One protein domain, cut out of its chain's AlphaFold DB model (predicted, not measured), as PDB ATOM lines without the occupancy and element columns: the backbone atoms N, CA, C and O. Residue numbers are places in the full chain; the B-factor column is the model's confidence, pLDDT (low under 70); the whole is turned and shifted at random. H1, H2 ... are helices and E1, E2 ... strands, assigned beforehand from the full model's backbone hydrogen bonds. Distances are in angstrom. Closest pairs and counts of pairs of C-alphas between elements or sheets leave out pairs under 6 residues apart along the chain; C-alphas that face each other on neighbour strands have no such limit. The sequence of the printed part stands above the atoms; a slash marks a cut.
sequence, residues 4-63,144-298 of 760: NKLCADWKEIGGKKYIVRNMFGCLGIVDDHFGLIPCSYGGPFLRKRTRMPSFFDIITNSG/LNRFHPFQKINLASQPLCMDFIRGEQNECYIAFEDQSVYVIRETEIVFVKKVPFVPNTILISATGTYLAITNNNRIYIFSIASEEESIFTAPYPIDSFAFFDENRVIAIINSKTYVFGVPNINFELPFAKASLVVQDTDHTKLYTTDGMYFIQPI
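Overview. This is residues 4 to 63 and 144 to 298 of the 760 residues of an uncharacterized protein of Trichomonas vaginalis (UniProt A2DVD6). Four sheets stand face to face in turn along an open curve, like four blades of an unclosed propeller, with the strands E7, E11, E15 and E19 along the inside of the curve and E10, E14, E18 and E1 at its outside. The last blade joins E1 and E2 from the beginning of the printed part to E19, E20 and E21 from its end; the small sheet E3 E4 E5 lies beyond this blade's inner edge, and E6 lies off the other end of the curve. The printed part has 215 residues with two named helices and 21 named strands, in the order H1, E1, E2, H2, then E3 to E21. The sheets, antiparallel throughout, run E1 E2 E21 E20 E19, E7 E8 E9 E10, E11 E12 E13 E14, E15 E16 E17 E18 and E3 E4 E5. The class is mostly strand, and the whole is compact, with a radius of gyration of the C-alphas of 18.1 A and spans of 51 by 46 by 35 A.

Along the chain. Find C-alpha 4 at (235.227, 328.993, 413.037), where H1, residues 4 to 7, begins. E1 is residues 10 to 13, and E2, residues 16 to 24, runs 24.4 A. Then come H2, 27 to 30, E3, 36 to 38, E4, 45 to 48, and E5, 56 to 59. After the cut look for E6, 146 to 149, then E7, 159 to 165, 17.7 A long from C-alpha 159 at (240.748, 278.808, 406.715). Next are E8, 171 to 176, E9, 180 to 184, E10, 189 to 194, E11, 201 to 204, E12, 210 to 215, E13, 218 to 223, and E14, 229 to 233. E15, 238 to 245, spans 18.5 A; E16 is 248 to 253, E17 256 to 261, E18 265 to 269, E19 274 to 279 and E20 284 to 288. E21, 291 to 297, covers 19.6 A and ends at C-alpha 297, (235.329, 311.591, 411.494).

Arrangement. Start with the strongly twisted sheet E1 E2 E21 E20 E19. E1 and E2 form a hairpin, with N 11 and O 18 2.9 A apart; between E2 and E21, N 21 and O 294 are at 3.0 A. H2 is on this sheet but only grazes it, and its closest C-alphas to E19 are those of Val 30 and Ser 275, 5.7 A apart. H1 is only just not on it, with 4 pairs of C-alphas within 10 A. H1 and H2 are too short for an O i to N i+4 pair; each has one O i to N i+3 pair, within range. E3 E4 E5, E7 to E10, E11 to E14, E15 to E18 and E19 E20 E21 are meanders, each strand the antiparallel neighbour of the one before. In the hairpin E4 and E5, N 47 and O 57 are 2.8 A apart. The closest C-alphas of E3 and E19 are those of Pro 38 and Val 278, at 7.5 A. Walking on, you meet a stack of sheets, face to face in turn. The five-stranded sheet faces E15 E16 E17 E18, with best planes 12 degrees apart; the closest C-alphas of E15 and E19 are those of Ala 242 and Gln 279, at 5.3 A. That sheet faces E11 E12 E13 E14, planes 5 degrees apart, and this one faces E7 E8 E9 E10, planes 28 degrees apart, where Cys 161 of E7 and Thr 201 of E11 have the closest C-alphas, at 5.7 A. E6 pairs with no named strand and is apart from E7.

Size, cuts and confidence. The C-alphas of Asn 4 and Ala 156, the two farthest apart, are separated by 57.9 A. Residues 64 to 143 are not printed, and C-alphas 63 and 144 across this cut are 33.1 A apart. Of the links that are printed whole, none is long. Mean pLDDT of the printed part is 87.9, and it is under 70 at residues 28, 50, 52 to 54 and 168 to 170.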
ATOM      1  N   ASN A   4     234.769 329.491 414.335       74.19
ATOM      2  CA  ASN A   4     235.227 328.993 413.037       74.19
ATOM      3  C   ASN A   4     236.653 328.426 413.090       74.19
ATOM      4  O   ASN A   4     236.996 327.571 412.274       74.19
ATOM      5  N   LYS A   5     237.476 328.820 414.076       82.25
ATOM      6  CA  LYS A   5     238.806 328.224 414.280       82.25
ATOM      7  C   LYS A   5     238.753 326.726 414.597       82.25
ATOM      8  O   LYS A   5     239.695 326.018 414.260       82.25
ATOM      9  N   LEU A   6     237.655 326.218 415.170       81.06
ATOM     10  CA  LEU A   6     237.465 324.774 415.382       81.06
ATOM     11  C   LEU A   6     237.393 323.997 414.068       81.06
ATOM     12  O   LEU A   6     237.706 322.810 414.046       81.06
ATOM     13  N   CYS A   7     236.989 324.664 412.987       85.12
ATOM     14  CA  CYS A   7     236.859 324.083 411.660       85.12
ATOM     15  C   CYS A   7     238.124 324.220 410.807       85.12
ATOM     16  O   CYS A   7     238.104 323.784 409.661       85.12
ATOM     17  N   ALA A   8     239.206 324.813 411.330       85.50
ATOM     18  CA  ALA A   8     240.424 325.074 410.559       85.50
ATOM     19  C   ALA A   8     241.033 323.792 409.963       85.50
ATOM     20  O   ALA A   8     241.459 323.787 408.811       85.50
ATOM     21  N   ASP A   9     240.990 322.694 410.722       87.31
ATOM     22  CA  ASP A   9     241.527 321.391 410.313       87.31
ATOM     23  C   ASP A   9     240.465 320.493 409.642       87.31
ATOM     24  O   ASP A   9     240.697 319.301 409.431       87.31
ATOM     25  N   TRP A  10     239.265 321.015 409.348       92.12
ATOM     26  CA  TRP A  10     238.187 320.209 408.772       92.12
ATOM     27  C   TRP A  10     238.306 320.153 407.258       92.12
ATOM     28  O   TRP A  10     238.280 321.178 406.579       92.12
ATOM     29  N   LYS A  11     238.348 318.939 406.715       91.25
ATOM     30  CA  LYS A  11     238.328 318.696 405.273       91.25
ATOM     31  C   LYS A  11     237.115 317.871 404.892       91.25
ATOM     32  O   LYS A  11     236.733 316.936 405.595       91.25
ATOM     33  N   GLU A  12     236.501 318.231 403.775       89.75
ATOM     34  CA  GLU A  12     235.429 317.444 403.183       89.75
ATOM     35  C   GLU A  12     236.028 316.371 402.275       89.75
ATOM     36  O   GLU A  12     236.793 316.667 401.360       89.75
ATOM     37  N   ILE A  13     235.713 315.115 402.573       86.00
ATOM     38  CA  ILE A  13     236.228 313.931 401.897       86.00
ATOM     39  C   ILE A  13     235.024 313.048 401.551       86.00
ATOM     40  O   ILE A  13     234.341 312.514 402.429       86.00
ATOM     41  N   GLY A  14     234.700 312.940 400.262       78.19
ATOM     42  CA  GLY A  14     233.556 312.149 399.795       78.19
ATOM     43  C   GLY A  14     232.223 312.542 400.448       78.19
ATOM     44  O   GLY A  14     231.499 311.667 400.922       78.19
ATOM     45  N   GLY A  15     231.934 313.842 400.583       82.81
ATOM     46  CA  GLY A  15     230.673 314.356 401.146       82.81
ATOM     47  C   GLY A  15     230.513 314.231 402.669       82.81
ATOM     48  O   GLY A  15     229.468 314.590 403.211       82.81
ATOM     49  N   LYS A  16     231.528 313.732 403.387       87.69
ATOM     50  CA  LYS A  16     231.599 313.774 404.858       87.69
ATOM     51  C   LYS A  16     232.768 314.664 405.275       87.69
ATOM     52  O   LYS A  16     233.755 314.781 404.555       87.69
ATOM     53  N   LYS A  17     232.661 315.302 406.438       91.00
ATOM     54  CA  LYS A  17     233.728 316.150 406.980       91.00
ATOM     55  C   LYS A  17     234.552 315.383 408.014       91.00
ATOM     56  O   LYS A  17     233.984 314.698 408.864       91.00
ATOM     57  N   TYR A  18     235.866 315.557 407.955       92.44
ATOM     58  CA  TYR A  18     236.848 314.901 408.816       92.44
ATOM     59  C   TYR A  18     237.816 315.931 409.382       92.44
ATOM     60  O   TYR A  18     238.122 316.923 408.723       92.44
ATOM     61  N   ILE A  19     238.325 315.671 410.580       92.88
ATOM     62  CA  ILE A  19     239.499 316.355 411.117       92.88
ATOM     63  C   ILE A  19     240.715 315.727 410.441       92.88
ATOM     64  O   ILE A  19     240.922 314.523 410.570       92.88
ATOM     65  N   VAL A  20     241.500 316.524 409.714       93.56
ATOM     66  CA  VAL A  20     242.723 316.079 409.031       93.56
ATOM     67  C   VAL A  20     243.879 316.951 409.491       93.56
ATOM     68  O   VAL A  20     243.998 318.102 409.067       93.56
ATOM     69  N   ARG A  21     244.752 316.399 410.335       92.50
ATOM     70  CA  ARG A  21     245.844 317.151 410.963       92.50
ATOM     71  C   ARG A  21     247.171 316.417 410.823       92.50
ATOM     72  O   ARG A  21     247.279 315.263 411.221       92.50
ATOM     73  N   ASN A  22     248.192 317.096 410.302       93.44
ATOM     74  CA  ASN A  22     249.568 316.599 410.361       93.44
ATOM     75  C   ASN A  22     250.082 316.785 411.797       93.44
ATOM     76  O   ASN A  22     250.176 317.917 412.275       93.44
ATOM     77  N   MET A  23     250.331 315.685 412.510       91.00
ATOM     78  CA  MET A  23     250.724 315.729 413.922       91.00
ATOM     79  C   MET A  23     252.238 315.669 414.121       91.00
ATOM     80  O   MET A  23     252.757 316.377 414.984       91.00
ATOM     81  N   PHE A  24     252.946 314.835 413.356       91.50
ATOM     82  CA  PHE A  24     254.369 314.567 413.570       91.50
ATOM     83  C   PHE A  24     255.129 314.395 412.254       91.50
ATOM     84  O   PHE A  24     254.579 313.900 411.275       91.50
ATOM     85  N   GLY A  25     256.432 314.691 412.264       86.50
ATOM     86  CA  GLY A  25     257.345 314.134 411.263       86.50
ATOM     87  C   GLY A  25     257.534 312.632 411.502       86.50
ATOM     88  O   GLY A  25     257.611 312.209 412.653       86.50
ATOM     89  N   CYS A  26     257.593 311.820 410.443       80.88
ATOM     90  CA  CYS A  26     257.573 310.354 410.561       80.88
ATOM     91  C   CYS A  26     258.602 309.632 409.669       80.88
ATOM     92  O   CYS A  26     258.426 308.455 409.358       80.88
ATOM     93  N   LEU A  27     259.699 310.307 409.299       74.88
ATOM     94  CA  LEU A  27     260.743 309.783 408.395       74.88
ATOM     95  C   LEU A  27     261.185 308.346 408.736       74.88
ATOM     96  O   LEU A  27     261.225 307.486 407.867       74.88
ATOM     97  N   GLY A  28     261.411 308.051 410.022       69.06
ATOM     98  CA  GLY A  28     261.844 306.720 410.465       69.06
ATOM     99  C   GLY A  28     260.835 305.581 410.250       69.06
ATOM    100  O   GLY A  28     261.234 304.424 410.349       69.06
ATOM    101  N   ILE A  29     259.561 305.891 409.991       78.00
ATOM    102  CA  ILE A  29     258.505 304.920 409.655       78.00
ATOM    103  C   ILE A  29     258.373 304.796 408.135       78.00
ATOM    104  O   ILE A  29     258.267 303.689 407.621       78.00
ATOM    105  N   VAL A  30     258.409 305.922 407.419       76.06
ATOM    106  CA  VAL A  30     258.270 305.977 405.953       76.06
ATOM    107  C   VAL A  30     259.365 305.162 405.260       76.06
ATOM    108  O   VAL A  30     259.068 304.381 404.356       76.06
ATOM    109  N   ASP A  31     260.608 305.284 405.733       70.25
ATOM    110  CA  ASP A  31     261.767 304.629 405.119       70.25
ATOM    111  C   ASP A  31     261.804 303.100 405.344       70.25
ATOM    112  O   ASP A  31     262.447 302.386 404.576       70.25
ATOM    113  N   ASP A  32     261.139 302.582 406.387       73.12
ATOM    114  CA  ASP A  32     261.256 301.179 406.826       73.12
ATOM    115  C   ASP A  32     259.991 300.698 407.571       73.12
ATOM    116  O   ASP A  32     260.003 300.430 408.778       73.12
ATOM    117  N   HIS A  33     258.871 300.629 406.842       73.12
ATOM    118  CA  HIS A  33     257.541 300.289 407.372       73.12
ATOM    119  C   HIS A  33     257.265 298.776 407.468       73.12
ATOM    120  O   HIS A  33     256.254 298.365 408.043       73.12
ATOM    121  N   PHE A  34     258.144 297.927 406.929       76.00
ATOM    122  CA  PHE A  34     257.945 296.479 406.930       76.00
ATOM    123  C   PHE A  34     258.114 295.882 408.337       76.00
ATOM    124  O   PHE A  34     259.097 296.132 409.034       76.00
ATOM    125  N   GLY A  35     257.158 295.044 408.751       78.44
ATOM    126  CA  GLY A  35     257.209 294.340 410.039       78.44
ATOM    127  C   GLY A  35     256.935 295.218 411.266       78.44
ATOM    128  O   GLY A  35     257.319 294.839 412.377       78.44
ATOM    129  N   LEU A  36     256.302 296.381 411.079       87.06
ATOM    130  CA  LEU A  36     255.801 297.214 412.170       87.06
ATOM    131  C   LEU A  36     254.482 296.661 412.717       87.06
ATOM    132  O   LEU A  36     253.542 296.414 411.968       87.06
ATOM    133  N   ILE A  37     254.409 296.526 414.038       88.81
ATOM    134  CA  ILE A  37     253.231 296.055 414.768       88.81
ATOM    135  C   ILE A  37     252.672 297.245 415.560       88.81
ATOM    136  O   ILE A  37     253.329 297.709 416.505       88.81
ATOM    137  N   PRO A  38     251.517 297.806 415.166       89.19
ATOM    138  CA  PRO A  38     250.954 298.980 415.822       89.19
ATOM    139  C   PRO A  38     250.463 298.650 417.234       89.19
ATOM    140  O   PRO A  38     249.793 297.648 417.457       89.19
ATOM    141  N   CYS A  39     250.750 299.524 418.197       87.44
ATOM    142  CA  CYS A  39     250.049 299.506 419.476       87.44
ATOM    143  C   CYS A  39     248.642 300.089 419.301       87.44
ATOM    144  O   CYS A  39     248.456 301.091 418.602       87.44
ATOM    145  N   SER A  40     247.664 299.504 419.990       80.56
ATOM    146  CA  SER A  40     246.306 300.045 420.077       80.56
ATOM    147  C   SER A  40     246.285 301.455 420.693       80.56
ATOM    148  O   SER A  40     247.208 301.845 421.417       80.56
ATOM    149  N   TYR A  41     245.211 302.207 420.429       83.94
ATOM    150  CA  TYR A  41     244.929 303.543 420.977       83.94
ATOM    151  C   TYR A  41     245.962 304.607 420.652       83.94
ATOM    152  O   TYR A  41     246.287 305.452 421.486       83.94
ATOM    153  N   GLY A  42     246.494 304.591 419.443       84.81
ATOM    154  CA  GLY A  42     247.439 305.600 418.997       84.81
ATOM    155  C   GLY A  42     248.807 305.491 419.657       84.81
ATOM    156  O   GLY A  42     249.542 306.477 419.679       84.81
ATOM    157  N   GLY A  43     249.146 304.330 420.220       88.56
ATOM    158  CA  GLY A  43     250.466 304.060 420.781       88.56
ATOM    159  C   GLY A  43     251.569 303.940 419.717       88.56
ATOM    160  O   GLY A  43     251.317 304.152 418.528       88.56
ATOM    161  N   PRO A  44     252.809 303.630 420.135       89.56
ATOM    162  CA  PRO A  44     253.950 303.448 419.241       89.56
ATOM    163  C   PRO A  44     253.881 302.118 418.469       89.56
ATOM    164  O   PRO A  44     253.024 301.272 418.709       89.56
ATOM    165  N   PHE A  45     254.829 301.903 417.566       89.75
ATOM    166  CA  PHE A  45     255.043 300.635 416.881       89.75
ATOM    167  C   PHE A  45     256.078 299.778 417.591       89.75
ATOM    168  O   PHE A  45     257.057 300.289 418.138       89.75
ATOM    169  N   LEU A  46     255.891 298.467 417.506       88.31
ATOM    170  CA  LEU A  46     256.892 297.467 417.831       88.31
ATOM    171  C   LEU A  46     257.481 296.914 416.537       88.31
ATOM    172  O   LEU A  46     256.758 296.666 415.576       88.31
ATOM    173  N   ARG A  47     258.787 296.676 416.516       84.88
ATOM    174  CA  ARG A  47     259.468 296.060 415.378       84.88
ATOM    175  C   ARG A  47     260.441 295.002 415.845       84.88
ATOM    176  O   ARG A  47     261.322 295.291 416.646       84.88
ATOM    177  N   LYS A  48     260.338 293.793 415.305       78.94
ATOM    178  CA  LYS A  48     261.308 292.722 415.565       78.94
ATOM    179  C   LYS A  48     262.551 292.927 414.697       78.94
ATOM    180  O   LYS A  48     262.436 293.078 413.482       78.94
ATOM    181  N   ARG A  49     263.752 292.934 415.285       75.75
ATOM    182  CA  ARG A  49     264.992 293.078 414.504       75.75
ATOM    183  C   ARG A  49     265.285 291.792 413.729       75.75
ATOM    184  O   ARG A  49     265.439 290.725 414.314       75.75
ATOM    185  N   THR A  50     265.456 291.903 412.414       69.38
ATOM    186  CA  THR A  50     265.739 290.762 411.519       69.38
ATOM    187  C   THR A  50     267.060 290.060 411.827       69.38
ATOM    188  O   THR A  50     267.121 288.836 411.809       69.38
ATOM    189  N   ARG A  51     268.124 290.811 412.143       70.12
ATOM    190  CA  ARG A  51     269.457 290.241 412.442       70.12
ATOM    191  C   ARG A  51     269.600 289.693 413.863       70.12
ATOM    192  O   ARG A  51     270.500 288.900 414.110       70.12
ATOM    193  N   MET A  52     268.756 290.135 414.795       69.38
ATOM    194  CA  MET A  52     268.781 289.695 416.190       69.38
ATOM    195  C   MET A  52     267.333 289.554 416.684       69.38
ATOM    196  O   MET A  52     266.789 290.510 417.231       69.38
ATOM    197  N   PRO A  53     266.687 288.394 416.475       66.25
ATOM    198  CA  PRO A  53     265.246 288.220 416.690       66.25
ATOM    199  C   PRO A  53     264.800 288.361 418.153       66.25
ATOM    200  O   PRO A  53     263.603 288.457 418.406       66.25
ATOM    201  N   SER A  54     265.745 288.390 419.094       67.25
ATOM    202  CA  SER A  54     265.544 288.688 420.518       67.25
ATOM    203  C   SER A  54     265.453 290.200 420.811       67.25
ATOM    204  O   SER A  54     265.182 290.624 421.922       67.25
ATOM    205  N   PHE A  55     265.681 291.070 419.832       72.31
ATOM    206  CA  PHE A  55     265.604 292.511 420.049       72.31
ATOM    207  C   PHE A  55     264.393 293.097 419.354       72.31
ATOM    208  O   PHE A  55     264.138 292.825 418.176       72.31
ATOM    209  N   PHE A  56     263.720 293.992 420.068       80.00
ATOM    210  CA  PHE A  56     262.662 294.805 419.504       80.00
ATOM    211  C   PHE A  56     263.104 296.265 419.406       80.00
ATOM    212  O   PHE A  56     263.911 296.752 420.191       80.00
ATOM    213  N   ASP A  57     262.600 296.992 418.428       81.31
ATOM    214  CA  ASP A  57     262.645 298.447 418.428       81.31
ATOM    215  C   ASP A  57     261.239 298.947 418.727       81.31
ATOM    216  O   ASP A  57     260.275 298.451 418.143       81.31
ATOM    217  N   ILE A  58     261.127 299.931 419.617       85.94
ATOM    218  CA  ILE A  58     259.882 300.669 419.797       85.94
ATOM    219  C   ILE A  58     260.041 301.995 419.071       85.94
ATOM    220  O   ILE A  58     261.013 302.721 419.288       85.94
ATOM    221  N   ILE A  59     259.114 302.305 418.176       87.69
ATOM    222  CA  ILE A  59     259.170 303.492 417.326       87.69
ATOM    223  C   ILE A  59     257.903 304.294 417.581       87.69
ATOM    224  O   ILE A  59     256.804 303.820 417.317       87.69
ATOM    225  N   THR A  60     258.030 305.501 418.125       89.00
ATOM    226  CA  THR A  60     256.873 306.386 418.325       89.00
ATOM    227  C   THR A  60     256.297 306.826 416.979       89.00
ATOM    228  O   THR A  60     256.993 306.794 415.962       89.00
ATOM    229  N   ASN A  61     255.055 307.322 416.950       90.62
ATOM    230  CA  ASN A  61     254.473 307.837 415.701       90.62
ATOM    231  C   ASN A  61     255.217 309.085 415.176       90.62
ATOM    232  O   ASN A  61     255.085 309.433 414.007       90.62
ATOM    233  N   SER A  62     256.040 309.730 416.017       87.62
ATOM    234  CA  SER A  62     256.982 310.792 415.631       87.62
ATOM    235  C   SER A  62     258.307 310.281 415.042       87.62
ATOM    236  O   SER A  62     259.243 311.051 414.844       87.62
ATOM    237  N   GLY A  63     258.430 308.972 414.795       83.38
ATOM    238  CA  GLY A  63     259.635 308.341 414.251       83.38
ATOM    239  C   GLY A  63     260.802 308.242 415.240       83.38
ATOM    240  O   GLY A  63     261.883 307.775 414.872       83.38
ATOM    241  N   LEU A 144     241.520 289.148 431.831       85.56
ATOM    242  CA  LEU A 144     241.186 287.918 432.555       85.56
ATOM    243  C   LEU A 144     242.411 287.034 432.828       85.56
ATOM    244  O   LEU A 144     242.328 286.116 433.644       85.56
ATOM    245  N   ASN A 145     243.538 287.311 432.166       89.00
ATOM    246  CA  ASN A 145     244.789 286.554 432.236       89.00
ATOM    247  C   ASN A 145     244.607 285.044 431.986       89.00
ATOM    248  O   ASN A 145     245.240 284.216 432.644       89.00
ATOM    249  N   ARG A 146     243.709 284.672 431.063       90.31
ATOM    250  CA  ARG A 146     243.399 283.269 430.744       90.31
ATOM    251  C   ARG A 146     242.858 283.098 429.323       90.31
ATOM    252  O   ARG A 146     242.330 284.043 428.738       90.31
ATOM    253  N   PHE A 147     242.984 281.875 428.810       91.62
ATOM    254  CA  PHE A 147     242.385 281.442 427.548       91.62
ATOM    255  C   PHE A 147     240.921 281.033 427.736       91.62
ATOM    256  O   PHE A 147     240.555 280.430 428.750       91.62
ATOM    257  N   HIS A 148     240.109 281.325 426.725       90.56
ATOM    258  CA  HIS A 148     238.695 280.994 426.648       90.56
ATOM    259  C   HIS A 148     238.352 280.347 425.306       90.56
ATOM    260  O   HIS A 148     238.563 280.976 424.270       90.56
ATOM    261  N   PRO A 149     237.835 279.106 425.297       90.31
ATOM    262  CA  PRO A 149     237.412 278.458 424.066       90.31
ATOM    263  C   PRO A 149     236.048 278.980 423.601       90.31
ATOM    264  O   PRO A 149     235.148 279.196 424.411       90.31
ATOM    265  N   PHE A 150     235.904 279.131 422.289       90.56
ATOM    266  CA  PHE A 150     234.656 279.436 421.585       90.56
ATOM    267  C   PHE A 150     234.007 278.151 421.060       90.56
ATOM    268  O   PHE A 150     234.547 277.053 421.234       90.56
ATOM    269  N   GLN A 151     232.858 278.261 420.391       84.56
ATOM    270  CA  GLN A 151     232.283 277.112 419.704       84.56
ATOM    271  C   GLN A 151     233.270 276.537 418.676       84.56
ATOM    272  O   GLN A 151     233.857 277.248 417.860       84.56
ATOM    273  N   LYS A 152     233.459 275.216 418.739       88.00
ATOM    274  CA  LYS A 152     234.352 274.481 417.847       88.00
ATOM    275  C   LYS A 152     233.792 274.451 416.425       88.00
ATOM    276  O   LYS A 152     232.631 274.100 416.218       88.00
ATOM    277  N   ILE A 153     234.637 274.770 415.452       87.50
ATOM    278  CA  ILE A 153     234.295 274.813 414.033       87.50
ATOM    279  C   ILE A 153     234.546 273.442 413.415       87.50
ATOM    280  O   ILE A 153     235.600 272.839 413.624       87.50
ATOM    281  N   ASN A 154     233.610 272.967 412.596       85.00
ATOM    282  CA  ASN A 154     233.874 271.836 411.719       85.00
ATOM    283  C   ASN A 154     234.518 272.346 410.420       85.00
ATOM    284  O   ASN A 154     233.844 272.958 409.590       85.00
ATOM    285  N   LEU A 155     235.827 272.146 410.269       79.81
ATOM    286  CA  LEU A 155     236.596 272.653 409.132       79.81
ATOM    287  C   LEU A 155     236.346 271.777 407.892       79.81
ATOM    288  O   LEU A 155     236.990 270.746 407.712       79.81
ATOM    289  N   ALA A 156     235.404 272.180 407.037       78.31
ATOM    290  CA  ALA A 156     235.175 271.527 405.741       78.31
ATOM    291  C   ALA A 156     236.202 271.953 404.672       78.31
ATOM    292  O   ALA A 156     236.506 271.187 403.759       78.31
ATOM    293  N   SER A 157     236.732 273.170 404.794       84.81
ATOM    294  CA  SER A 157     237.700 273.805 403.895       84.81
ATOM    295  C   SER A 157     238.798 274.497 404.714       84.81
ATOM    296  O   SER A 157     238.655 274.691 405.925       84.81
ATOM    297  N   GLN A 158     239.923 274.841 404.080       87.88
ATOM    298  CA  GLN A 158     241.041 275.478 404.776       87.88
ATOM    299  C   GLN A 158     240.719 276.954 405.095       87.88
ATOM    300  O   GLN A 158     240.314 277.697 404.194       87.88
ATOM    301  N   PRO A 159     240.890 277.402 406.356       92.19
ATOM    302  CA  PRO A 159     240.748 278.808 406.715       92.19
ATOM    303  C   PRO A 159     241.983 279.596 406.250       92.19
ATOM    304  O   PRO A 159     243.117 279.137 406.401       92.19
ATOM    305  N   LEU A 160     241.767 280.788 405.691       92.69
ATOM    306  CA  LEU A 160     242.817 281.586 405.044       92.69
ATOM    307  C   LEU A 160     243.220 282.816 405.843       92.69
ATOM    308  O   LEU A 160     244.403 283.093 406.027       92.69
ATOM    309  N   CYS A 161     242.232 283.571 406.304       93.06
ATOM    310  CA  CYS A 161     242.441 284.761 407.104       93.06
ATOM    311  C   CYS A 161     241.314 284.898 408.121       93.06
ATOM    312  O   CYS A 161     240.206 284.386 407.939       93.06
ATOM    313  N   MET A 162     241.631 285.570 409.219       94.50
ATOM    314  CA  MET A 162     240.675 285.868 410.268       94.50
ATOM    315  C   MET A 162     240.953 287.247 410.837       94.50
ATOM    316  O   MET A 162     242.106 287.684 410.859       94.50
ATOM    317  N   ASP A 163     239.908 287.873 411.350       92.94
ATOM    318  CA  ASP A 163     240.023 289.043 412.201       92.94
ATOM    319  C   ASP A 163     239.047 288.924 413.376       92.94
ATOM    320  O   ASP A 163     238.074 288.167 413.316       92.94
ATOM    321  N   PHE A 164     239.336 289.605 414.479       91.38
ATOM    322  CA  PHE A 164     238.584 289.473 415.721       91.38
ATOM    323  C   PHE A 164     238.265 290.840 416.309       91.38
ATOM    324  O   PHE A 164     239.154 291.671 416.491       91.38
ATOM    325  N   ILE A 165     237.007 291.036 416.700       87.38
ATOM    326  CA  ILE A 165     236.564 292.222 417.423       87.38
ATOM    327  C   ILE A 165     235.957 291.839 418.772       87.38
ATOM    328  O   ILE A 165     235.128 290.937 418.904       87.38
ATOM    329  N   ARG A 166     236.368 292.568 419.810       79.12
ATOM    330  CA  ARG A 166     235.849 292.395 421.164       79.12
ATOM    331  C   ARG A 166     234.580 293.233 421.348       79.12
ATOM    332  O   ARG A 166     234.671 294.453 421.466       79.12
ATOM    333  N   GLY A 167     233.421 292.578 421.386       70.50
ATOM    334  CA  GLY A 167     232.096 293.182 421.600       70.50
ATOM    335  C   GLY A 167     231.319 292.476 422.718       70.50
ATOM    336  O   GLY A 167     231.868 291.598 423.376       70.50
ATOM    337  N   GLU A 168     230.039 292.811 422.929       63.50
ATOM    338  CA  GLU A 168     229.208 292.170 423.976       63.50
ATOM    339  C   GLU A 168     229.112 290.639 423.828       63.50
ATOM    340  O   GLU A 168     228.969 289.941 424.827       63.50
ATOM    341  N   GLN A 169     229.230 290.121 422.600       66.25
ATOM    342  CA  GLN A 169     229.211 288.684 422.289       66.25
ATOM    343  C   GLN A 169     230.525 288.152 421.694       66.25
ATOM    344  O   GLN A 169     230.546 286.994 421.289       66.25
ATOM    345  N   ASN A 170     231.580 288.983 421.639       68.62
ATOM    346  CA  ASN A 170     232.897 288.706 421.040       68.62
ATOM    347  C   ASN A 170     232.847 287.996 419.670       68.62
ATOM    348  O   ASN A 170     232.615 286.797 419.576       68.62
ATOM    349  N   GLU A 171     233.125 288.716 418.588       83.38
ATOM    350  CA  GLU A 171     232.901 288.201 417.235       83.38
ATOM    351  C   GLU A 171     234.221 287.995 416.483       83.38
ATOM    352  O   GLU A 171     235.040 288.906 416.344       83.38
ATOM    353  N   CYS A 172     234.413 286.780 415.971       89.62
ATOM    354  CA  CYS A 172     235.532 286.403 415.116       89.62
ATOM    355  C   CYS A 172     235.035 286.169 413.690       89.62
ATOM    356  O   CYS A 172     234.153 285.338 413.481       89.62
ATOM    357  N   TYR A 173     235.612 286.852 412.708       89.12
ATOM    358  CA  TYR A 173     235.269 286.675 411.300       89.12
ATOM    359  C   TYR A 173     236.356 285.861 410.612       89.12
ATOM    360  O   TYR A 173     237.531 286.226 410.667       89.12
ATOM    361  N   ILE A 174     235.972 284.763 409.961       89.38
ATOM    362  CA  ILE A 174     236.906 283.842 409.300       89.38
ATOM    363  C   ILE A 174     236.483 283.625 407.853       89.38
ATOM    364  O   ILE A 174     235.310 283.363 407.572       89.38
ATOM    365  N   ALA A 175     237.453 283.711 406.943       87.62
ATOM    366  CA  ALA A 175     237.267 283.420 405.529       87.62
ATOM    367  C   ALA A 175     237.950 282.104 405.128       87.62
ATOM    368  O   ALA A 175     239.067 281.804 405.563       87.62
ATOM    369  N   PHE A 176     237.281 281.353 404.257       89.00
ATOM    370  CA  PHE A 176     237.710 280.041 403.775       89.00
ATOM    371  C   PHE A 176     238.034 280.045 402.273       89.00
ATOM    372  O   PHE A 176     237.610 280.927 401.519       89.00
ATOM    373  N   GLU A 177     238.772 279.027 401.820       88.06
ATOM    374  CA  GLU A 177     239.155 278.850 400.406       88.06
ATOM    375  C   GLU A 177     237.976 278.757 399.426       88.06
ATOM    376  O   GLU A 177     238.090 279.159 398.269       88.06
ATOM    377  N   ASP A 178     236.817 278.280 399.879       87.69
ATOM    378  CA  ASP A 178     235.591 278.155 399.080       87.69
ATOM    379  C   ASP A 178     234.828 279.483 398.894       87.69
ATOM    380  O   ASP A 178     233.699 279.492 398.385       87.69
ATOM    381  N   GLN A 179     235.458 280.604 399.270       91.19
ATOM    382  CA  GLN A 179     234.917 281.964 399.246       91.19
ATOM    383  C   GLN A 179     233.788 282.197 400.255       91.19
ATOM    384  O   GLN A 179     233.023 283.147 400.103       91.19
ATOM    385  N   SER A 180     233.644 281.355 401.273       91.88
ATOM    386  CA  SER A 180     232.684 281.594 402.347       91.88
ATOM    387  C   SER A 180     233.306 282.401 403.490       91.88
ATOM    388  O   SER A 180     234.476 282.227 403.840       91.88
ATOM    389  N   VAL A 181     232.513 283.307 404.065       92.19
ATOM    390  CA  VAL A 181     232.853 284.055 405.282       92.19
ATOM    391  C   VAL A 181     231.853 283.688 406.371       92.19
ATOM    392  O   VAL A 181     230.641 283.733 406.142       92.19
ATOM    393  N   TYR A 182     232.359 283.352 407.554       91.38
ATOM    394  CA  TYR A 182     231.562 283.033 408.738       91.38
ATOM    395  C   TYR A 182     231.897 283.982 409.887       91.38
ATOM    396  O   TYR A 182     233.048 284.399 410.028       91.38
ATOM    397  N   VAL A 183     230.903 284.268 410.729       90.56
ATOM    398  CA  VAL A 183     231.106 284.849 412.062       90.56
ATOM    399  C   VAL A 183     231.027 283.738 413.083       90.56
ATOM    400  O   VAL A 183     230.120 282.908 413.046       90.56
ATOM    401  N   ILE A 184     231.953 283.749 414.023       88.81
ATOM    402  CA  ILE A 184     231.981 282.836 415.152       88.81
ATOM    403  C   ILE A 184     231.758 283.674 416.396       88.81
ATOM    404  O   ILE A 184     232.550 284.565 416.714       88.81
ATOM    405  N   ARG A 185     230.662 283.368 417.077       87.75
ATOM    406  CA  ARG A 185     230.320 283.875 418.402       87.75
ATOM    407  C   ARG A 185     230.661 282.807 419.436       87.75
ATOM    408  O   ARG A 185     231.025 281.680 419.094       87.75
ATOM    409  N   GLU A 186     230.517 283.131 420.716       82.31
ATOM    410  CA  GLU A 186     230.803 282.177 421.797       82.31
ATOM    411  C   GLU A 186     229.998 280.870 421.672       82.31
ATOM    412  O   GLU A 186     230.532 279.792 421.941       82.31
ATOM    413  N   THR A 187     228.739 280.947 421.222       84.25
ATOM    414  CA  THR A 187     227.804 279.806 421.196       84.25
ATOM    415  C   THR A 187     227.317 279.389 419.812       84.25
ATOM    416  O   THR A 187     226.689 278.335 419.703       84.25
ATOM    417  N   GLU A 188     227.544 280.201 418.780       87.75
ATOM    418  CA  GLU A 188     227.040 279.950 417.427       87.75
ATOM    419  C   GLU A 188     228.065 280.293 416.341       87.75
ATOM    420  O   GLU A 188     228.896 281.190 416.495       87.75
ATOM    421  N   ILE A 189     227.961 279.592 415.213       88.88
ATOM    422  CA  ILE A 189     228.691 279.879 413.978       88.88
ATOM    423  C   ILE A 189     227.654 280.242 412.921       88.88
ATOM    424  O   ILE A 189     226.769 279.444 412.610       88.88
ATOM    425  N   VAL A 190     227.770 281.444 412.363       89.94
ATOM    426  CA  VAL A 190     226.797 282.008 411.424       89.94
ATOM    427  C   VAL A 190     227.466 282.241 410.077       89.94
ATOM    428  O   VAL A 190     228.501 282.899 409.986       89.94
ATOM    429  N   PHE A 191     226.874 281.702 409.011       91.50
ATOM    430  CA  PHE A 191     227.279 282.024 407.644       91.50
ATOM    431  C   PHE A 191     226.921 283.478 407.330       91.50
ATOM    432  O   PHE A 191     225.766 283.868 407.475       91.50
ATOM    433  N   VAL A 192     227.902 284.259 406.874       90.06
ATOM    434  CA  VAL A 192     227.689 285.656 406.479       90.06
ATOM    435  C   VAL A 192     227.331 285.724 405.008       90.06
ATOM    436  O   VAL A 192     226.230 286.125 404.640       90.06
ATOM    437  N   LYS A 193     228.291 285.378 404.144       91.25
ATOM    438  CA  LYS A 193     228.175 285.593 402.703       91.25
ATOM    439  C   LYS A 193     229.232 284.814 401.932       91.25
ATOM    440  O   LYS A 193     230.304 284.503 402.453       91.25
ATOM    441  N   LYS A 194     228.936 284.553 400.656       92.56
ATOM    442  CA  LYS A 194     229.921 284.105 399.671       92.56
ATOM    443  C   LYS A 194     230.522 285.314 398.956       92.56
ATOM    444  O   LYS A 194     229.787 286.115 398.382       92.56
ATOM    445  N   VAL A 195     231.839 285.450 399.010       93.31
ATOM    446  CA  VAL A 195     232.570 286.623 398.523       93.31
ATOM    447  C   VAL A 195     233.046 286.441 397.073       93.31
ATOM    448  O   VAL A 195     233.225 285.314 396.618       93.31
ATOM    449  N   PRO A 196     233.256 287.525 396.303       92.12
ATOM    450  CA  PRO A 196     233.525 287.439 394.861       92.12
ATOM    451  C   PRO A 196     234.936 286.941 394.499       92.12
ATOM    452  O   PRO A 196     235.239 286.725 393.324       92.12
ATOM    453  N   PHE A 197     235.829 286.803 395.478       93.56
ATOM    454  CA  PHE A 197     237.189 286.296 395.309       93.56
ATOM    455  C   PHE A 197     237.698 285.692 396.619       93.56
ATOM    456  O   PHE A 197     237.177 285.993 397.687       93.56
ATOM    457  N   VAL A 198     238.748 284.874 396.538       91.88
ATOM    458  CA  VAL A 198     239.424 284.298 397.710       91.88
ATOM    459  C   VAL A 198     240.249 285.390 398.405       91.88
ATOM    460  O   VAL A 198     241.159 285.922 397.757       91.88
ATOM    461  N   PRO A 199     239.939 285.778 399.656       92.81
ATOM    462  CA  PRO A 199     240.625 286.874 400.333       92.81
ATOM    463  C   PRO A 199     241.949 286.428 400.965       92.81
ATOM    464  O   PRO A 199     242.063 285.307 401.455       92.81
ATOM    465  N   ASN A 200     242.938 287.324 400.996       91.38
ATOM    466  CA  ASN A 200     244.185 287.136 401.752       91.38
ATOM    467  C   ASN A 200     244.180 287.910 403.084       91.38
ATOM    468  O   ASN A 200     244.948 287.599 403.990       91.38
ATOM    469  N   THR A 201     243.316 288.917 403.229       92.00
ATOM    470  CA  THR A 201     243.163 289.704 404.457       92.00
ATOM    471  C   THR A 201     241.705 290.113 404.624       92.00
ATOM    472  O   THR A 201     241.024 290.433 403.647       92.00
ATOM    473  N   ILE A 202     241.245 290.088 405.869       93.81
ATOM    474  CA  ILE A 202     239.945 290.576 406.315       93.81
ATOM    475  C   ILE A 202     240.198 291.619 407.401       93.81
ATOM    476  O   ILE A 202     241.089 291.435 408.225       93.81
ATOM    477  N   LEU A 203     239.456 292.720 407.359       92.31
ATOM    478  CA  LEU A 203     239.428 293.739 408.398       92.31
ATOM    479  C   LEU A 203     237.989 293.966 408.838       92.31
ATOM    480  O   LEU A 203     237.066 293.946 408.013       92.31
ATOM    481  N   ILE A 204     237.827 294.252 410.123       91.31
ATOM    482  CA  ILE A 204     236.545 294.584 410.735       91.31
ATOM    483  C   ILE A 204     236.478 296.092 411.032       91.31
ATOM    484  O   ILE A 204     237.438 296.718 411.494       91.31
ATOM    485  N   SER A 205     235.329 296.696 410.733       89.75
ATOM    486  CA  SER A 205     235.019 298.089 411.094       89.75
ATOM    487  C   SER A 205     234.944 298.279 412.615       89.75
ATOM    488  O   SER A 205     234.764 297.325 413.367       89.75
ATOM    489  N   ALA A 206     235.055 299.518 413.099       82.38
ATOM    490  CA  ALA A 206     235.122 299.791 414.537       82.38
ATOM    491  C   ALA A 206     233.877 299.329 415.315       82.38
ATOM    492  O   ALA A 206     234.006 298.944 416.477       82.38
ATOM    493  N   THR A 207     232.686 299.347 414.698       82.81
ATOM    494  CA  THR A 207     231.465 298.817 415.333       82.81
ATOM    495  C   THR A 207     231.140 297.374 414.945       82.81
ATOM    496  O   THR A 207     230.187 296.807 415.472       82.81
ATOM    497  N   GLY A 208     231.931 296.766 414.055       85.75
ATOM    498  CA  GLY A 208     231.700 295.408 413.565       85.75
ATOM    499  C   GLY A 208     230.538 295.287 412.579       85.75
ATOM    500  O   GLY A 208     230.046 294.187 412.371       85.75
ATOM    501  N   THR A 209     230.077 296.389 411.976       89.00
ATOM    502  CA  THR A 209     228.915 296.368 411.062       89.00
ATOM    503  C   THR A 209     229.289 296.132 409.600       89.00
ATOM    504  O   THR A 209     228.519 295.524 408.854       89.00
ATOM    505  N   TYR A 210     230.485 296.565 409.199       92.25
ATOM    506  CA  TYR A 210     231.067 296.337 407.877       92.25
ATOM    507  C   TYR A 210     232.326 295.476 407.951       92.25
ATOM    508  O   TYR A 210     233.120 295.581 408.895       92.25
ATOM    509  N   LEU A 211     232.537 294.699 406.891       93.94
ATOM    510  CA  LEU A 211     233.764 293.957 406.626       93.94
ATOM    511  C   LEU A 211     234.424 294.485 405.362       93.94
ATOM    512  O   LEU A 211     233.756 294.773 404.367       93.94
ATOM    513  N   ALA A 212     235.749 294.568 405.399       94.38
ATOM    514  CA  ALA A 212     236.567 294.849 404.236       94.38
ATOM    515  C   ALA A 212     237.495 293.664 403.993       94.38
ATOM    516  O   ALA A 212     238.319 293.323 404.839       94.38
ATOM    517  N   ILE A 213     237.374 293.045 402.826       94.81
ATOM    518  CA  ILE A 213     238.279 291.985 402.393       94.81
ATOM    519  C   ILE A 213     239.109 292.458 401.210       94.81
ATOM    520  O   ILE A 213     238.659 293.252 400.378       94.81
ATOM    521  N   THR A 214     240.315 291.920 401.095       93.88
ATOM    522  CA  THR A 214     241.173 292.176 399.943       93.88
ATOM    523  C   THR A 214     241.838 290.902 399.439       93.88
ATOM    524  O   THR A 214     241.939 289.900 400.148       93.88
ATOM    525  N   ASN A 215     242.216 290.927 398.167       90.62
ATOM    526  CA  ASN A 215     243.161 290.004 397.554       90.62
ATOM    527  C   ASN A 215     244.023 290.833 396.617       90.62
ATOM    528  O   ASN A 215     243.463 291.351 395.659       90.62
ATOM    529  N   ASN A 216     245.328 290.935 396.885       87.31
ATOM    530  CA  ASN A 216     246.383 291.610 396.111       87.31
ATOM    531  C   ASN A 216     246.012 292.961 395.456       87.31
ATOM    532  O   ASN A 216     246.601 293.973 395.805       87.31
ATOM    533  N   ASN A 217     245.083 292.999 394.498       93.19
ATOM    534  CA  ASN A 217     244.598 294.182 393.785       93.19
ATOM    535  C   ASN A 217     243.073 294.429 393.870       93.19
ATOM    536  O   ASN A 217     242.580 295.335 393.210       93.19
ATOM    537  N   ARG A 218     242.289 293.653 394.623       94.06
ATOM    538  CA  ARG A 218     240.834 293.850 394.776       94.06
ATOM    539  C   ARG A 218     240.474 294.189 396.213       94.06
ATOM    540  O   ARG A 218     241.035 293.603 397.131       94.06
ATOM    541  N   ILE A 219     239.516 295.093 396.398       94.31
ATOM    542  CA  ILE A 219     238.917 295.439 397.694       94.31
ATOM    543  C   ILE A 219     237.418 295.193 397.577       94.31
ATOM    544  O   ILE A 219     236.798 295.640 396.613       94.31
ATOM    545  N   TYR A 220     236.837 294.487 398.538       94.31
ATOM    546  CA  TYR A 220     235.396 294.289 398.635       94.31
ATOM    547  C   TYR A 220     234.932 294.668 400.038       94.31
ATOM    548  O   TYR A 220     235.435 294.135 401.025       94.31
ATOM    549  N   ILE A 221     234.011 295.626 400.106       95.00
ATOM    550  CA  ILE A 221     233.448 296.166 401.344       95.00
ATOM    551  C   ILE A 221     231.965 295.834 401.339       95.00
ATOM    552  O   ILE A 221     231.278 296.122 400.358       95.00
ATOM    553  N   PHE A 222     231.464 295.244 402.416       94.00
ATOM    554  CA  PHE A 222     230.054 294.895 402.529       94.00
ATOM    555  C   PHE A 222     229.571 294.985 403.974       94.00
ATOM    556  O   PHE A 222     230.339 294.797 404.919       94.00
ATOM    557  N   SER A 223     228.289 295.303 404.120       92.19
ATOM    558  CA  SER A 223     227.591 295.293 405.403       92.19
ATOM    559  C   SER A 223     227.200 293.868 405.792       92.19
ATOM    560  O   SER A 223     226.884 293.038 404.938       92.19
ATOM    561  N   ILE A 224     227.211 293.585 407.092       87.31
ATOM    562  CA  ILE A 224     226.735 292.311 407.649       87.31
ATOM    563  C   ILE A 224     225.210 292.326 407.825       87.31
ATOM    564  O   ILE A 224     224.564 291.287 407.720       87.31
ATOM    565  N   ALA A 225     224.627 293.501 408.087       86.12
ATOM    566  CA  ALA A 225     223.206 293.651 408.406       86.12
ATOM    567  C   ALA A 225     222.345 294.107 407.215       86.12
ATOM    568  O   ALA A 225     221.133 293.908 407.221       86.12
ATOM    569  N   SER A 226     222.949 294.745 406.211       85.88
ATOM    570  CA  SER A 226     222.261 295.275 405.028       85.88
ATOM    571  C   SER A 226     222.850 294.705 403.739       85.88
ATOM    572  O   SER A 226     223.955 294.174 403.722       85.88
ATOM    573  N   GLU A 227     222.126 294.841 402.627       87.38
ATOM    574  CA  GLU A 227     222.582 294.382 401.303       87.38
ATOM    575  C   GLU A 227     223.615 295.322 400.650       87.38
ATOM    576  O   GLU A 227     223.967 295.158 399.484       87.38
ATOM    577  N   GLU A 228     224.104 296.326 401.381       90.12
ATOM    578  CA  GLU A 228     225.027 297.313 400.837       90.12
ATOM    579  C   GLU A 228     226.429 296.723 400.615       90.12
ATOM    580  O   GLU A 228     227.054 296.179 401.531       90.12
ATOM    581  N   GLU A 229     226.950 296.876 399.397       92.44
ATOM    582  CA  GLU A 229     228.264 296.368 399.008       92.44
ATOM    583  C   GLU A 229     228.955 297.250 397.957       92.44
ATOM    584  O   GLU A 229     228.322 297.987 397.197       92.44
ATOM    585  N   SER A 230     230.282 297.170 397.904       92.81
ATOM    586  CA  SER A 230     231.113 297.778 396.866       92.81
ATOM    587  C   SER A 230     232.333 296.899 396.604       92.81
ATOM    588  O   SER A 230     232.994 296.439 397.536       92.81
ATOM    589  N   ILE A 231     232.641 296.677 395.324       93.19
ATOM    590  CA  ILE A 231     233.877 296.032 394.881       93.19
ATOM    591  C   ILE A 231     234.694 297.004 394.036       93.19
ATOM    592  O   ILE A 231     234.183 297.646 393.118       93.19
ATOM    593  N   PHE A 232     235.991 297.057 394.308       91.88
ATOM    594  CA  PHE A 232     236.952 297.821 393.536       91.88
ATOM    595  C   PHE A 232     238.118 296.937 393.092       91.88
ATOM    596  O   PHE A 232     238.607 296.104 393.852       91.88
ATOM    597  N   THR A 233     238.577 297.126 391.852       93.12
ATOM    598  CA  THR A 233     239.789 296.484 391.323       93.12
ATOM    599  C   THR A 233     240.824 297.561 391.025       93.12
ATOM    600  O   THR A 233     240.647 298.372 390.117       93.12
ATOM    601  N   ALA A 234     241.897 297.563 391.807       90.94
ATOM    602  CA  ALA A 234     243.032 298.449 391.664       90.94
ATOM    603  C   ALA A 234     243.917 298.044 390.469       90.94
ATOM    604  O   ALA A 234     244.085 296.854 390.187       90.94
ATOM    605  N   PRO A 235     244.528 299.023 389.777       89.56
ATOM    606  CA  PRO A 235     245.455 298.755 388.677       89.56
ATOM    607  C   PRO A 235     246.810 298.202 389.151       89.56
ATOM    608  O   PRO A 235     247.508 297.556 388.375       89.56
ATOM    609  N   TYR A 236     247.174 298.442 390.413       92.38
ATOM    610  CA  TYR A 236     248.405 297.969 391.046       92.38
ATOM    611  C   TYR A 236     248.073 297.224 392.347       92.38
ATOM    612  O   TYR A 236     246.960 297.382 392.860       92.38
ATOM    613  N   PRO A 237     249.010 296.422 392.885       92.25
ATOM    614  CA  PRO A 237     248.857 295.823 394.204       92.25
ATOM    615  C   PRO A 237     248.582 296.872 395.287       92.25
ATOM    616  O   PRO A 237     249.037 298.012 395.205       92.25
ATOM    617  N   ILE A 238     247.808 296.466 396.284       92.94
ATOM    618  CA  ILE A 238     247.462 297.272 397.448       92.94
ATOM    619  C   ILE A 238     248.578 297.092 398.474       92.94
ATOM    620  O   ILE A 238     248.779 295.991 398.986       92.94
ATOM    621  N   ASP A 239     249.295 298.174 398.764       90.62
ATOM    622  CA  ASP A 239     250.457 298.163 399.657       90.62
ATOM    623  C   ASP A 239     250.022 298.101 401.132       90.62
ATOM    624  O   ASP A 239     250.618 297.414 401.959       90.62
ATOM    625  N   SER A 240     248.959 298.832 401.475       91.75
ATOM    626  CA  SER A 240     248.395 298.903 402.823       91.75
ATOM    627  C   SER A 240     246.947 299.379 402.739       91.75
ATOM    628  O   SER A 240     246.622 300.216 401.895       91.75
ATOM    629  N   PHE A 241     246.066 298.857 403.590       93.31
ATOM    630  CA  PHE A 241     244.663 299.265 403.644       93.31
ATOM    631  C   PHE A 241     244.134 299.192 405.076       93.31
ATOM    632  O   PHE A 241     244.589 298.365 405.864       93.31
ATOM    633  N   ALA A 242     243.202 300.078 405.419       93.25
ATOM    634  CA  ALA A 242     242.579 300.128 406.739       93.25
ATOM    635  C   ALA A 242     241.218 300.837 406.667       93.25
ATOM    636  O   ALA A 242     240.986 301.616 405.735       93.25
ATOM    637  N   PHE A 243     240.322 300.634 407.638       92.56
ATOM    638  CA  PHE A 243     239.110 301.455 407.681       92.56
ATOM    639  C   PHE A 243     239.453 302.935 407.904       92.56
ATOM    640  O   PHE A 243     240.332 303.301 408.690       92.56
ATOM    641  N   PHE A 244     238.758 303.777 407.145       86.00
ATOM    642  CA  PHE A 244     238.825 305.237 407.148       86.00
ATOM    643  C   PHE A 244     237.707 305.845 408.004       86.00
ATOM    644  O   PHE A 244     237.896 306.837 408.701       86.00
ATOM    645  N   ASP A 245     236.527 305.236 407.922       87.75
ATOM    646  CA  ASP A 245     235.396 305.386 408.831       87.75
ATOM    647  C   ASP A 245     234.614 304.062 408.844       87.75
ATOM    648  O   ASP A 245     235.135 303.042 408.404       87.75
ATOM    649  N   GLU A 246     233.375 304.053 409.335       87.75
ATOM    650  CA  GLU A 246     232.599 302.816 409.469       87.75
ATOM    651  C   GLU A 246     232.344 302.076 408.145       87.75
ATOM    652  O   GLU A 246     232.294 300.852 408.136       87.75
ATOM    653  N   ASN A 247     232.195 302.794 407.025       90.38
ATOM    654  CA  ASN A 247     231.789 302.206 405.743       90.38
ATOM    655  C   ASN A 247     232.708 302.577 404.569       90.38
ATOM    656  O   ASN A 247     232.353 302.403 403.397       90.38
ATOM    657  N   ARG A 248     233.891 303.111 404.881       92.25
ATOM    658  CA  ARG A 248     234.916 303.511 403.918       92.25
ATOM    659  C   ARG A 248     236.270 302.984 404.353       92.25
ATOM    660  O   ARG A 248     236.620 303.023 405.528       92.25
ATOM    661  N   VAL A 249     237.058 302.557 403.382       93.94
ATOM    662  CA  VAL A 249     238.423 302.059 403.538       93.94
ATOM    663  C   VAL A 249     239.362 303.014 402.826       93.94
ATOM    664  O   VAL A 249     239.085 303.476 401.722       93.94
ATOM    665  N   ILE A 250     240.492 303.294 403.454       94.06
ATOM    666  CA  ILE A 250     241.607 303.998 402.839       94.06
ATOM    667  C   ILE A 250     242.655 302.962 402.445       94.06
ATOM    668  O   ILE A 250     242.962 302.055 403.218       94.06
ATOM    669  N   ALA A 251     243.187 303.073 401.234       94.94
ATOM    670  CA  ALA A 251     244.217 302.174 400.742       94.94
ATOM    671  C   ALA A 251     245.335 302.939 400.038       94.94
ATOM    672  O   ALA A 251     245.126 304.001 399.446       94.94
ATOM    673  N   ILE A 252     246.532 302.374 400.113       94.69
ATOM    674  CA  ILE A 252     247.732 302.868 399.457       94.69
ATOM    675  C   ILE A 252     247.994 301.978 398.249       94.69
ATOM    676  O   ILE A 252     248.116 300.762 398.379       94.69
ATOM    677  N   ILE A 253     248.024 302.591 397.068       94.38
ATOM    678  CA  ILE A 253     248.233 301.914 395.789       94.38
ATOM    679  C   ILE A 253     249.296 302.706 395.035       94.38
ATOM    680  O   ILE A 253     249.067 303.869 394.692       94.38
ATOM    681  N   ASN A 254     250.458 302.099 394.775       92.25
ATOM    682  CA  ASN A 254     251.583 302.755 394.096       92.25
ATOM    683  C   ASN A 254     251.984 304.080 394.784       92.25
ATOM    684  O   ASN A 254     252.096 305.134 394.152       92.25
ATOM    685  N   SER A 255     252.110 304.033 396.115       91.06
ATOM    686  CA  SER A 255     252.403 305.185 396.990       91.06
ATOM    687  C   SER A 255     251.393 306.345 396.952       91.06
ATOM    688  O   SER A 255     251.671 307.412 397.503       91.06
ATOM    689  N   LYS A 256     250.228 306.172 396.319       94.19
ATOM    690  CA  LYS A 256     249.124 307.141 396.314       94.19
ATOM    691  C   LYS A 256     248.001 306.678 397.228       94.19
ATOM    692  O   LYS A 256     247.791 305.480 397.404       94.19
ATOM    693  N   THR A 257     247.263 307.628 397.786       94.88
ATOM    694  CA  THR A 257     246.193 307.360 398.747       94.88
ATOM    695  C   THR A 257     244.829 307.421 398.074       94.88
ATOM    696  O   THR A 257     244.460 308.451 397.511       94.88
ATOM    697  N   TYR A 258     244.056 306.347 398.185       93.88
ATOM    698  CA  TYR A 258     242.695 306.246 397.667       93.88
ATOM    699  C   TYR A 258     241.715 305.946 398.797       93.88
ATOM    700  O   TYR A 258     242.063 305.257 399.757       93.88
ATOM    701  N   VAL A 259     240.488 306.447 398.677       93.31
ATOM    702  CA  VAL A 259     239.377 306.078 399.561       93.31
ATOM    703  C   VAL A 259     238.320 305.356 398.750       93.31
ATOM    704  O   VAL A 259     237.863 305.864 397.726       93.31
ATOM    705  N   PHE A 260     237.916 304.201 399.261       92.00
ATOM    706  CA  PHE A 260     236.853 303.354 398.741       92.00
ATOM    707  C   PHE A 260     235.730 303.273 399.763       92.00
ATOM    708  O   PHE A 260     235.987 303.351 400.962       92.00
ATOM    709  N   GLY A 261     234.485 303.096 399.342       89.81
ATOM    710  CA  GLY A 261     233.408 302.946 400.311       89.81
ATOM    711  C   GLY A 261     232.058 302.607 399.729       89.81
ATOM    712  O   GLY A 261     231.896 302.460 398.517       89.81
ATOM    713  N   VAL A 262     231.098 302.511 400.644       87.38
ATOM    714  CA  VAL A 262     229.713 302.141 400.370       87.38
ATOM    715  C   VAL A 262     228.787 303.352 400.618       87.38
ATOM    716  O   VAL A 262     228.936 304.024 401.647       87.38
ATOM    717  N   PRO A 263     227.861 303.697 399.696       80.19
ATOM    718  CA  PRO A 263     227.721 303.159 398.337       80.19
ATOM    719  C   PRO A 263     228.944 303.511 397.477       80.19
ATOM    720  O   PRO A 263     229.701 304.395 397.855       80.19
ATOM    721  N   ASN A 264     229.125 302.815 396.349       82.56
ATOM    722  CA  ASN A 264     230.347 302.768 395.532       82.56
ATOM    723  C   ASN A 264     231.030 304.136 395.298       82.56
ATOM    724  O   ASN A 264     230.780 304.826 394.309       82.56
ATOM    725  N   ILE A 265     231.905 304.518 396.226       85.12
ATOM    726  CA  ILE A 265     232.657 305.771 396.228       85.12
ATOM    727  C   ILE A 265     234.120 305.417 396.015       85.12
ATOM    728  O   ILE A 265     234.646 304.531 396.683       85.12
ATOM    729  N   ASN A 266     234.775 306.129 395.101       89.69
ATOM    730  CA  ASN A 266     236.198 305.994 394.840       89.69
ATOM    731  C   ASN A 266     236.784 307.352 394.452       89.69
ATOM    732  O   ASN A 266     236.333 307.961 393.480       89.69
ATOM    733  N   PHE A 267     237.784 307.819 395.193       90.00
ATOM    734  CA  PHE A 267     238.556 309.003 394.826       90.00
ATOM    735  C   PHE A 267     239.976 308.960 395.406       90.00
ATOM    736  O   PHE A 267     240.235 308.348 396.444       90.00
ATOM    737  N   GLU A 268     240.896 309.646 394.730       91.69
ATOM    738  CA  GLU A 268     242.268 309.878 395.195       91.69
ATOM    739  C   GLU A 268     242.291 311.046 396.190       91.69
ATOM    740  O   GLU A 268     241.624 312.063 395.985       91.69
ATOM    741  N   LEU A 269     243.068 310.915 397.265       90.62
ATOM    742  CA  LEU A 269     243.337 312.004 398.195       90.62
ATOM    743  C   LEU A 269     244.679 312.669 397.859       90.62
ATOM    744  O   LEU A 269     245.666 311.964 397.647       90.62
ATOM    745  N   PRO A 270     244.757 314.014 397.854       91.44
ATOM    746  CA  PRO A 270     245.943 314.755 397.430       91.44
ATOM    747  C   PRO A 270     247.001 314.839 398.547       91.44
ATOM    748  O   PRO A 270     247.423 315.927 398.937       91.44
ATOM    749  N   PHE A 271     247.393 313.695 399.106       91.38
ATOM    750  CA  PHE A 271     248.509 313.604 400.046       91.38
ATOM    751  C   PHE A 271     249.837 313.404 399.307       91.38
ATOM    752  O   PHE A 271     249.867 313.043 398.129       91.38
ATOM    753  N   ALA A 272     250.950 313.639 400.007       91.44
ATOM    754  CA  ALA A 272     252.263 313.242 399.510       91.44
ATOM    755  C   ALA A 272     252.367 311.707 399.408       91.44
ATOM    756  O   ALA A 272     251.432 310.980 399.747       91.44
ATOM    757  N   LYS A 273     253.518 311.196 398.954       91.75
ATOM    758  CA  LYS A 273     253.728 309.747 398.827       91.75
ATOM    759  C   LYS A 273     253.479 309.059 400.170       91.75
ATOM    760  O   LYS A 273     254.130 309.407 401.157       91.75
ATOM    761  N   ALA A 274     252.537 308.121 400.188       92.25
ATOM    762  CA  ALA A 274     252.124 307.373 401.367       92.25
ATOM    763  C   ALA A 274     252.802 305.999 401.412       92.25
ATOM    764  O   ALA A 274     253.018 305.381 400.369       92.25
ATOM    765  N   SER A 275     253.103 305.524 402.620       90.44
ATOM    766  CA  SER A 275     253.798 304.246 402.838       90.44
ATOM    767  C   SER A 275     253.021 303.276 403.717       90.44
ATOM    768  O   SER A 275     253.111 302.071 403.521       90.44
ATOM    769  N   LEU A 276     252.259 303.777 404.690       92.94
ATOM    770  CA  LEU A 276     251.537 302.935 405.639       92.94
ATOM    771  C   LEU A 276     250.235 303.608 406.068       92.94
ATOM    772  O   LEU A 276     250.205 304.820 406.301       92.94
ATOM    773  N   VAL A 277     249.180 302.811 406.220       93.75
ATOM    774  CA  VAL A 277     247.943 303.240 406.865       93.75
ATOM    775  C   VAL A 277     247.556 302.275 407.981       93.75
ATOM    776  O   VAL A 277     247.665 301.062 407.834       93.75
ATOM    777  N   VAL A 278     247.159 302.824 409.130       91.94
ATOM    778  CA  VAL A 278     246.824 302.048 410.330       91.94
ATOM    779  C   VAL A 278     245.492 302.525 410.882       91.94
ATOM    780  O   VAL A 278     245.341 303.707 411.200       91.94
ATOM    781  N   GLN A 279     244.554 301.595 411.024       89.50
ATOM    782  CA  GLN A 279     243.291 301.820 411.717       89.50
ATOM    783  C   GLN A 279     243.517 301.809 413.227       89.50
ATOM    784  O   GLN A 279     244.221 300.957 413.767       89.50
ATOM    785  N   ASP A 280     242.909 302.776 413.895       88.06
ATOM    786  CA  ASP A 280     242.765 302.824 415.341       88.06
ATOM    787  C   ASP A 280     241.269 302.786 415.697       88.06
ATOM    788  O   ASP A 280     240.425 302.561 414.830       88.06
ATOM    789  N   THR A 281     240.908 302.989 416.963       81.69
ATOM    790  CA  THR A 281     239.506 302.824 417.396       81.69
ATOM    791  C   THR A 281     238.509 303.777 416.757       81.69
ATOM    792  O   THR A 281     237.379 303.396 416.480       81.69
ATOM    793  N   ASP A 282     238.898 305.033 416.586       87.94
ATOM    794  CA  ASP A 282     238.012 306.110 416.142       87.94
ATOM    795  C   ASP A 282     238.670 307.022 415.103       87.94
ATOM    796  O   ASP A 282     238.050 307.980 414.650       87.94
ATOM    797  N   HIS A 283     239.919 306.742 414.733       92.00
ATOM    798  CA  HIS A 283     240.711 307.524 413.797       92.00
ATOM    799  C   HIS A 283     241.650 306.616 413.001       92.00
ATOM    800  O   HIS A 283     241.943 305.487 413.396       92.00
ATOM    801  N   THR A 284     242.173 307.147 411.906       93.31
ATOM    802  CA  THR A 284     243.123 306.463 411.032       93.31
ATOM    803  C   THR A 284     244.411 307.272 410.952       93.31
ATOM    804  O   THR A 284     244.390 308.504 410.856       93.31
ATOM    805  N   LYS A 285     245.548 306.577 411.004       93.94
ATOM    806  CA  LYS A 285     246.890 307.165 410.905       93.94
ATOM    807  C   LYS A 285     247.431 306.909 409.507       93.94
ATOM    808  O   LYS A 285     247.612 305.752 409.129       93.94
ATOM    809  N   LEU A 286     247.695 307.975 408.760       94.25
ATOM    810  CA  LEU A 286     248.294 307.909 407.429       94.25
ATOM    811  C   LEU A 286     249.737 308.416 407.489       94.25
ATOM    812  O   LEU A 286     249.977 309.553 407.893       94.25
ATOM    813  N   TYR A 287     250.688 307.582 407.075       94.12
ATOM    814  CA  TYR A 287     252.114 307.906 407.065       94.12
ATOM    815  C   TYR A 287     252.566 308.263 405.657       94.12
ATOM    816  O   TYR A 287     252.523 307.425 404.750       94.12
ATOM    817  N   THR A 288     253.013 309.502 405.488       93.50
ATOM    818  CA  THR A 288     253.448 310.073 404.213       93.50
ATOM    819  C   THR A 288     254.825 310.712 404.337       93.50
ATOM    820  O   THR A 288     255.311 311.006 405.426       93.50
ATOM    821  N   THR A 289     255.480 310.957 403.202       91.25
ATOM    822  CA  THR A 289     256.835 311.548 403.158       91.25
ATOM    823  C   THR A 289     256.973 312.916 403.846       91.25
ATOM    824  O   THR A 289     258.073 313.298 404.231       91.25
ATOM    825  N   ASP A 290     255.875 313.653 404.009       91.19
ATOM    826  CA  ASP A 290     255.788 314.976 404.640       91.19
ATOM    827  C   ASP A 290     255.309 314.936 406.107       91.19
ATOM    828  O   ASP A 290     255.296 315.973 406.775       91.19
ATOM    829  N   GLY A 291     254.923 313.771 406.636       92.56
ATOM    830  CA  GLY A 291     254.488 313.626 408.025       92.56
ATOM    831  C   GLY A 291     253.453 312.529 408.264       92.56
ATOM    832  O   GLY A 291     253.137 311.716 407.402       92.56
ATOM    833  N   MET A 292     252.942 312.480 409.490       93.88
ATOM    834  CA  MET A 292     251.870 311.575 409.890       93.88
ATOM    835  C   MET A 292     250.577 312.367 410.052       93.88
ATOM    836  O   MET A 292     250.477 313.266 410.898       93.88
ATOM    837  N   TYR A 293     249.586 312.017 409.237       94.31
ATOM    838  CA  TYR A 293     248.258 312.604 409.262       94.31
ATOM    839  C   TYR A 293     247.329 311.793 410.164       94.31
ATOM    840  O   TYR A 293     247.053 310.618 409.919       94.31
ATOM    841  N   PHE A 294     246.807 312.470 411.182       94.06
ATOM    842  CA  PHE A 294     245.676 312.030 411.979       94.06
ATOM    843  C   PHE A 294     244.387 312.371 411.233       94.06
ATOM    844  O   PHE A 294     244.148 313.544 410.919       94.06
ATOM    845  N   ILE A 295     243.570 311.355 410.950       93.56
ATOM    846  CA  ILE A 295     242.297 311.514 410.247       93.56
ATOM    847  C   ILE A 295     241.172 310.933 411.097       93.56
ATOM    848  O   ILE A 295     241.182 309.746 411.405       93.56
ATOM    849  N   GLN A 296     240.195 311.760 411.468       93.00
ATOM    850  CA  GLN A 296     239.077 311.355 412.323       93.00
ATOM    851  C   GLN A 296     237.748 311.885 411.770       93.00
ATOM    852  O   GLN A 296     237.672 313.072 411.429       93.00
ATOM    853  N   PRO A 297     236.677 311.072 411.703       92.12
ATOM    854  CA  PRO A 297     235.329 311.591 411.494       92.12
ATOM    855  C   PRO A 297     235.004 312.643 412.557       92.12
ATOM    856  O   PRO A 297     235.349 312.459 413.722       92.12
ATOM    857  N   ILE A 298     234.348 313.751 412.190       91.81
ATOM    858  CA  ILE A 298     234.065 314.815 413.169       91.81
ATOM    859  C   ILE A 298     233.236 314.255 414.333       91.81
ATOM    860  O   ILE A 298     232.088 313.849 414.111       91.81
TER     861      ILE A 298